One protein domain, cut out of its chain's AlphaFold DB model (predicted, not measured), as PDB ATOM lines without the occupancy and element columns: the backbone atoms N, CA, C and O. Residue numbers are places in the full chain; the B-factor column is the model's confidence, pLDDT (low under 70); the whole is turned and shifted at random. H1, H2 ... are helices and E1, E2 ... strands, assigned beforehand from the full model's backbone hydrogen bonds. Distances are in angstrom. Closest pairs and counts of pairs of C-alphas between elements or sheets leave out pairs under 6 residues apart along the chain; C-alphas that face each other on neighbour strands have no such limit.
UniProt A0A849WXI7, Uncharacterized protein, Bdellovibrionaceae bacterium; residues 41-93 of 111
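This is residues 41 to 93 of the 111 residues of an uncharacterized protein of Bdellovibrionaceae bacterium (UniProt A0A849WXI7). A small, three-stranded sheet has one helix, H1, packed over one face and running along its strands, while the other face is bare: two layers in an elongated slab. The turn of the E2 and E3 hairpin lies at one end of the long axis and the last printed residues at the other. The 53 printed residues run E1, H1, E2, E3; the sheet order is E1 - E3 - E2, all antiparallel, and the class is mixed. The whole is compact, with a radius of gyration of the C-alphas of 11.4 A and spans of 34 by 19 by 16 A.

Start with E1, residues 41 to 45, an edge strand antiparallel to the inner strand E3, residues 82 to 89, at 156 degrees; look for N 44 and O 84, 2.8 A apart. On the other side of E3 is the edge strand E2, residues 70 to 76, antiparallel to it at 158 degrees, with N 73 and O 85 2.8 A apart. H1, residues 52 to 63, is on the sheet at a height of 8.8 A, along E3 at 23 degrees on the local plane; it lies over E3 and only just over E1, on which 3 of its C-alphas fall. Its closest C-alphas to E3 are those of Ile 56 and Tyr 86, 7.3 A apart. In H1, every O i to N i+4 pair is within hydrogen-bond range. E1, H1 and E2 form a split strand-helix-strand unit, two strands running the same way with E3 between them, and its crossover is right-handed.

Find C-alpha 41 at (231.029, 295.720, 375.365), where E1 begins its 13.3 A. H1 begins at C-alpha 52, (220.016, 285.398, 375.628), and runs 16.5 A. E2 is 19.4 A long, and E3 runs 23.7 A to C-alpha 89 at (230.256, 300.797, 382.541).

The C-alphas of Asp 80 and Gly 93, 35.3 A apart, are the two farthest apart. The printed part has no cut, and no link is long. The model's pLDDT is under 70 at residues 77, 80 and 92 to 93.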
ATOM      1  N   CYS A  41     231.995 296.234 376.332       82.19
ATOM      2  CA  CYS A  41     231.029 295.720 375.365       82.19
ATOM      3  C   CYS A  41     231.287 294.242 375.077       82.19
ATOM      4  O   CYS A  41     232.418 293.863 374.766       82.19
ATOM      5  N   GLU A  42     230.240 293.425 375.110       82.62
ATOM      6  CA  GLU A  42     230.313 291.992 374.836       82.62
ATOM      7  C   GLU A  42     229.127 291.550 373.971       82.62
ATOM      8  O   GLU A  42     228.020 292.076 374.081       82.62
ATOM      9  N   PHE A  43     229.395 290.614 373.060       83.81
ATOM     10  CA  PHE A  43     228.387 289.998 372.204       83.81
ATOM     11  C   PHE A  43     227.994 288.648 372.790       83.81
ATOM     12  O   PHE A  43     228.849 287.780 372.969       83.81
ATOM     13  N   VAL A  44     226.703 288.464 373.036       84.50
ATOM     14  CA  VAL A  44     226.118 287.190 373.441       84.50
ATOM     15  C   VAL A  44     225.461 286.560 372.221       84.50
ATOM     16  O   VAL A  44     224.577 287.143 371.595       84.50
ATOM     17  N   ASN A  45     225.935 285.365 371.873       82.56
ATOM     18  CA  ASN A  45     225.422 284.577 370.762       82.56
ATOM     19  C   ASN A  45     224.084 283.924 371.158       82.56
ATOM     20  O   ASN A  45     224.042 283.201 372.157       82.56
ATOM     21  N   GLY A  46     223.028 284.171 370.379       81.88
ATOM     22  CA  GLY A  46     221.692 283.610 370.583       81.88
ATOM     23  C   GLY A  46     221.538 282.157 370.123       81.88
ATOM     24  O   GLY A  46     220.707 281.444 370.665       81.88
ATOM     25  N   ASP A  47     222.380 281.665 369.212       80.88
ATOM     26  CA  ASP A  47     222.368 280.248 368.810       80.88
ATOM     27  C   ASP A  47     222.962 279.347 369.905       80.88
ATOM     28  O   ASP A  47     222.608 278.177 370.037       80.88
ATOM     29  N   ALA A  48     223.888 279.893 370.701       79.12
ATOM     30  CA  ALA A  48     224.535 279.181 371.804       79.12
ATOM     31  C   ALA A  48     223.761 279.287 373.130       79.12
ATOM     32  O   ALA A  48     223.965 278.461 374.017       79.12
ATOM     33  N   ASN A  49     222.895 280.294 373.276       77.69
ATOM     34  CA  ASN A  49     222.147 280.563 374.501       77.69
ATOM     35  C   ASN A  49     220.663 280.717 374.169       77.69
ATOM     36  O   ASN A  49     220.276 281.721 373.582       77.69
ATOM     37  N   ASN A  50     219.837 279.755 374.589       74.38
ATOM     38  CA  ASN A  50     218.385 279.811 374.370       74.38
ATOM     39  C   ASN A  50     217.740 281.031 375.059       74.38
ATOM     40  O   ASN A  50     216.824 281.626 374.503       74.38
ATOM     41  N   ASP A  51     218.269 281.445 376.217       82.94
ATOM     42  CA  ASP A  51     217.784 282.591 376.996       82.94
ATOM     43  C   ASP A  51     218.817 283.726 377.012       82.94
ATOM     44  O   ASP A  51     219.460 284.023 378.024       82.94
ATOM     45  N   VAL A  52     218.996 284.359 375.854       82.56
ATOM     46  CA  VAL A  52     220.016 285.398 375.628       82.56
ATOM     47  C   VAL A  52     219.900 286.565 376.619       82.56
ATOM     48  O   VAL A  52     220.911 287.049 377.125       82.56
ATOM     49  N   ASP A  53     218.675 286.984 376.955       83.88
ATOM     50  CA  ASP A  53     218.424 288.068 377.913       83.88
ATOM     51  C   ASP A  53     218.830 287.697 379.345       83.88
ATOM     52  O   ASP A  53     219.354 288.531 380.088       83.88
ATOM     53  N   VAL A  54     218.614 286.444 379.754       86.38
ATOM     54  CA  VAL A  54     218.988 285.972 381.097       86.38
ATOM     55  C   VAL A  54     220.505 285.917 381.221       86.38
ATOM     56  O   VAL A  54     221.058 286.399 382.212       86.38
ATOM     57  N   GLU A  55     221.183 285.402 380.195       87.00
ATOM     58  CA  GLU A  55     222.643 285.340 380.165       87.00
ATOM     59  C   GLU A  55     223.260 286.744 380.222       87.00
ATOM     60  O   GLU A  55     224.176 286.989 381.009       87.00
ATOM     61  N   ILE A  56     222.711 287.707 379.477       87.62
ATOM     62  CA  ILE A  56     223.159 289.104 379.533       87.62
ATOM     63  C   ILE A  56     223.005 289.672 380.936       87.62
ATOM     64  O   ILE A  56     223.961 290.227 381.470       87.62
ATOM     65  N   ASN A  57     221.844 289.498 381.569       86.56
ATOM     66  CA  ASN A  57     221.633 289.976 382.934       86.56
ATOM     67  C   ASN A  57     222.636 289.346 383.917       86.56
ATOM     68  O   ASN A  57     223.194 290.036 384.778       86.56
ATOM     69  N   LEU A  58     222.934 288.054 383.757       86.56
ATOM     70  CA  LEU A  58     223.913 287.351 384.578       86.56
ATOM     71  C   LEU A  58     225.332 287.902 384.371       86.56
ATOM     72  O   LEU A  58     226.045 288.146 385.348       86.56
ATOM     73  N   GLN A  59     225.753 288.133 383.127       84.62
ATOM     74  CA  GLN A  59     227.073 288.690 382.823       84.62
ATOM     75  C   GLN A  59     227.196 290.151 383.266       84.62
ATOM     76  O   GLN A  59     228.215 290.546 383.845       84.62
ATOM     77  N   MET A  60     226.134 290.931 383.077       85.19
ATOM     78  CA  MET A  60     226.079 292.323 383.489       85.19
ATOM     79  C   MET A  60     226.163 292.466 385.005       85.19
ATOM     80  O   MET A  60     226.954 293.271 385.482       85.19
ATOM     81  N   SER A  61     225.457 291.640 385.782       84.12
ATOM     82  CA  SER A  61     225.558 291.673 387.251       84.12
ATOM     83  C   SER A  61     226.983 291.419 387.769       84.12
ATOM     84  O   SER A  61     227.374 291.910 388.829       84.12
ATOM     85  N   LYS A  62     227.791 290.663 387.013       84.38
ATOM     86  CA  LYS A  62     229.165 290.318 387.393       84.38
ATOM     87  C   LYS A  62     230.154 291.434 387.073       84.38
ATOM     88  O   LYS A  62     231.070 291.650 387.867       84.38
ATOM     89  N   LYS A  63     229.994 292.094 385.920       80.88
ATOM     90  CA  LYS A  63     230.999 292.999 385.331       80.88
ATOM     91  C   LYS A  63     230.583 294.474 385.355       80.88
ATOM     92  O   LYS A  63     231.444 295.342 385.500       80.88
ATOM     93  N   CYS A  64     229.292 294.760 385.223       85.25
ATOM     94  CA  CYS A  64     228.754 296.104 385.053       85.25
ATOM     95  C   CYS A  64     228.406 296.777 386.383       85.25
ATOM     96  O   CYS A  64     228.006 296.139 387.356       85.25
ATOM     97  N   ASP A  65     228.522 298.099 386.408       84.81
ATOM     98  CA  ASP A  65     228.002 298.944 387.473       84.81
ATOM     99  C   ASP A  65     226.505 299.193 387.250       84.81
ATOM    100  O   ASP A  65     226.119 299.932 386.345       84.81
ATOM    101  N   ILE A  66     225.668 298.578 388.087       82.44
ATOM    102  CA  ILE A  66     224.198 298.653 388.008       82.44
ATOM    103  C   ILE A  66     223.693 300.093 388.206       82.44
ATOM    104  O   ILE A  66     222.612 300.441 387.739       82.44
ATOM    105  N   SER A  67     224.476 300.956 388.863       84.38
ATOM    106  CA  SER A  67     224.108 302.362 389.063       84.38
ATOM    107  C   SER A  67     224.277 303.227 387.808       84.38
ATOM    108  O   SER A  67     223.850 304.382 387.790       84.38
ATOM    109  N   LYS A  68     224.903 302.689 386.755       83.81
ATOM    110  CA  LYS A  68     225.228 303.419 385.529       83.81
ATOM    111  C   LYS A  68     224.430 302.919 384.338       83.81
ATOM    112  O   LYS A  68     223.968 301.785 384.283       83.81
ATOM    113  N   GLN A  69     224.310 303.797 383.346       84.75
ATOM    114  CA  GLN A  69     223.639 303.467 382.099       84.75
ATOM    115  C   GLN A  69     224.371 302.343 381.360       84.75
ATOM    116  O   GLN A  69     225.609 302.288 381.319       84.75
ATOM    117  N   PHE A  70     223.566 301.481 380.751       87.94
ATOM    118  CA  PHE A  70     223.973 300.410 379.862       87.94
ATOM    119  C   PHE A  70     223.115 300.449 378.597       87.94
ATOM    120  O   PHE A  70     222.024 301.018 378.584       87.94
ATOM    121  N   THR A  71     223.604 299.830 377.533       87.38
ATOM    122  CA  THR A  71     222.904 299.722 376.254       87.38
ATOM    123  C   THR A  71     222.895 298.272 375.809       87.38
ATOM    124  O   THR A  71     223.943 297.633 375.823       87.38
ATOM    125  N   ILE A  72     221.743 297.769 375.377       87.81
ATOM    126  CA  ILE A  72     221.595 296.438 374.781       87.81
ATOM    127  C   ILE A  72     221.074 296.635 373.362       87.81
ATOM    128  O   ILE A  72     220.120 297.379 373.141       87.81
ATOM    129  N   THR A  73     221.725 296.001 372.395       85.56
ATOM    130  CA  THR A  73     221.411 296.155 370.975       85.56
ATOM    131  C   THR A  73     221.351 294.799 370.297       85.56
ATOM    132  O   THR A  73     222.241 293.970 370.464       85.56
ATOM    133  N   ASN A  74     220.300 294.583 369.507       83.25
ATOM    134  CA  ASN A  74     220.209 293.425 368.628       83.25
ATOM    135  C   ASN A  74     221.266 293.538 367.538       83.25
ATOM    136  O   ASN A  74     221.338 294.547 366.833       83.25
ATOM    137  N   TYR A  75     222.087 292.502 367.409       76.62
ATOM    138  CA  TYR A  75     223.164 292.466 366.440       76.62
ATOM    139  C   TYR A  75     223.115 291.160 365.661       76.62
ATOM    140  O   TYR A  75     223.177 290.070 366.229       76.62
ATOM    141  N   LYS A  76     223.042 291.288 364.337       76.69
ATOM    142  CA  LYS A  76     223.207 290.175 363.409       76.69
ATOM    143  C   LYS A  76     224.621 290.241 362.856       76.69
ATOM    144  O   LYS A  76     224.997 291.243 362.244       76.69
ATOM    145  N   ASN A  77     225.429 289.219 363.117       67.56
ATOM    146  CA  ASN A  77     226.801 289.218 362.620       67.56
ATOM    147  C   ASN A  77     226.856 288.828 361.125       67.56
ATOM    148  O   ASN A  77     225.864 288.411 360.534       67.56
ATOM    149  N   ALA A  78     228.035 288.948 360.505       71.00
ATOM    150  CA  ALA A  78     228.241 288.633 359.084       71.00
ATOM    151  C   ALA A  78     228.086 287.138 358.730       71.00
ATOM    152  O   ALA A  78     228.130 286.782 357.557       71.00
ATOM    153  N   SER A  79     227.937 286.274 359.733       70.25
ATOM    154  CA  SER A  79     227.672 284.840 359.603       70.25
ATOM    155  C   SER A  79     226.195 284.512 359.854       70.25
ATOM    156  O   SER A  79     225.876 283.362 360.132       70.25
ATOM    157  N   ASP A  80     225.316 285.520 359.800       69.19
ATOM    158  CA  ASP A  80     223.873 285.439 360.059       69.19
ATOM    159  C   ASP A  80     223.478 284.942 361.460       69.19
ATOM    160  O   ASP A  80     222.301 284.695 361.716       69.19
ATOM    161  N   ILE A  81     224.434 284.890 362.388       72.88
ATOM    162  CA  ILE A  81     224.188 284.525 363.781       72.88
ATOM    163  C   ILE A  81     223.470 285.686 364.461       72.88
ATOM    164  O   ILE A  81     223.968 286.824 364.476       72.88
ATOM    165  N   PHE A  82     222.311 285.384 365.041       81.25
ATOM    166  CA  PHE A  82     221.552 286.325 365.846       81.25
ATOM    167  C   PHE A  82     222.110 286.383 367.262       81.25
ATOM    168  O   PHE A  82     222.477 285.377 367.866       81.25
ATOM    169  N   GLY A  83     222.177 287.588 367.806       84.19
ATOM    170  CA  GLY A  83     222.566 287.786 369.185       84.19
ATOM    171  C   GLY A  83     222.370 289.223 369.622       84.19
ATOM    172  O   GLY A  83     221.765 290.050 368.934       84.19
ATOM    173  N   LEU A  84     222.917 289.515 370.787       84.50
ATOM    174  CA  LEU A  84     222.768 290.794 371.455       84.50
ATOM    175  C   LEU A  84     224.152 291.302 371.838       84.50
ATOM    176  O   LEU A  84     224.962 290.577 372.412       84.50
ATOM    177  N   VAL A  85     224.434 292.559 371.522       85.62
ATOM    178  CA  VAL A  85     225.591 293.271 372.062       85.62
ATOM    179  C   VAL A  85     225.109 294.102 373.232       85.62
ATOM    180  O   VAL A  85     224.249 294.968 373.055       85.62
ATOM    181  N   TYR A  86     225.689 293.873 374.406       87.06
ATOM    182  CA  TYR A  86     225.510 294.762 375.543       87.06
ATOM    183  C   TYR A  86     226.784 295.565 375.779       87.06
ATOM    184  O   TYR A  86     227.890 295.034 375.683       87.06
ATOM    185  N   CYS A  87     226.619 296.844 376.097       86.44
ATOM    186  CA  CYS A  87     227.683 297.720 376.553       86.44
ATOM    187  C   CYS A  87     227.297 298.336 377.893       86.44
ATOM    188  O   CYS A  87     226.174 298.800 378.072       86.44
ATOM    189  N   CYS A  88     228.225 298.369 378.838       87.88
ATOM    190  CA  CYS A  88     227.993 298.919 380.163       87.88
ATOM    191  C   CYS A  88     229.259 299.551 380.725       87.88
ATOM    192  O   CYS A  88     230.370 299.260 380.287       87.88
ATOM    193  N   HIS A  89     229.109 300.381 381.748       86.50
ATOM    194  CA  HIS A  89     230.256 300.797 382.541       86.50
ATOM    195  C   HIS A  89     230.684 299.638 383.437       86.50
ATOM    196  O   HIS A  89     229.846 299.079 384.142       86.50
ATOM    197  N   TYR A  90     231.965 299.273 383.433       80.81
ATOM    198  CA  TYR A  90     232.444 298.213 384.320       80.81
ATOM    199  C   TYR A  90     232.672 298.745 385.741       80.81
ATOM    200  O   TYR A  90     233.051 299.904 385.939       80.81
ATOM    201  N   GLN A  91     232.472 297.896 386.752       76.38
ATOM    202  CA  GLN A  91     232.813 298.263 388.127       76.38
ATOM    203  C   GLN A  91     234.331 298.379 388.284       76.38
ATOM    204  O   GLN A  91     235.088 297.460 387.955       76.38
ATOM    205  N   LYS A  92     234.792 299.518 388.806       64.19
ATOM    206  CA  LYS A  92     236.214 299.789 389.056       64.19
ATOM    207  C   LYS A  92     236.760 298.714 390.016       64.19
ATOM    208  O   LYS A  92     236.307 298.628 391.150       64.19
ATOM    209  N   GLY A  93     237.684 297.870 389.546       62.47
ATOM    210  CA  GLY A  93     238.218 296.711 390.292       62.47
ATOM    211  C   GLY A  93     237.772 295.335 389.773       62.47
ATOM    212  O   GLY A  93     238.416 294.339 390.078       62.47
TER     213      GLY A  93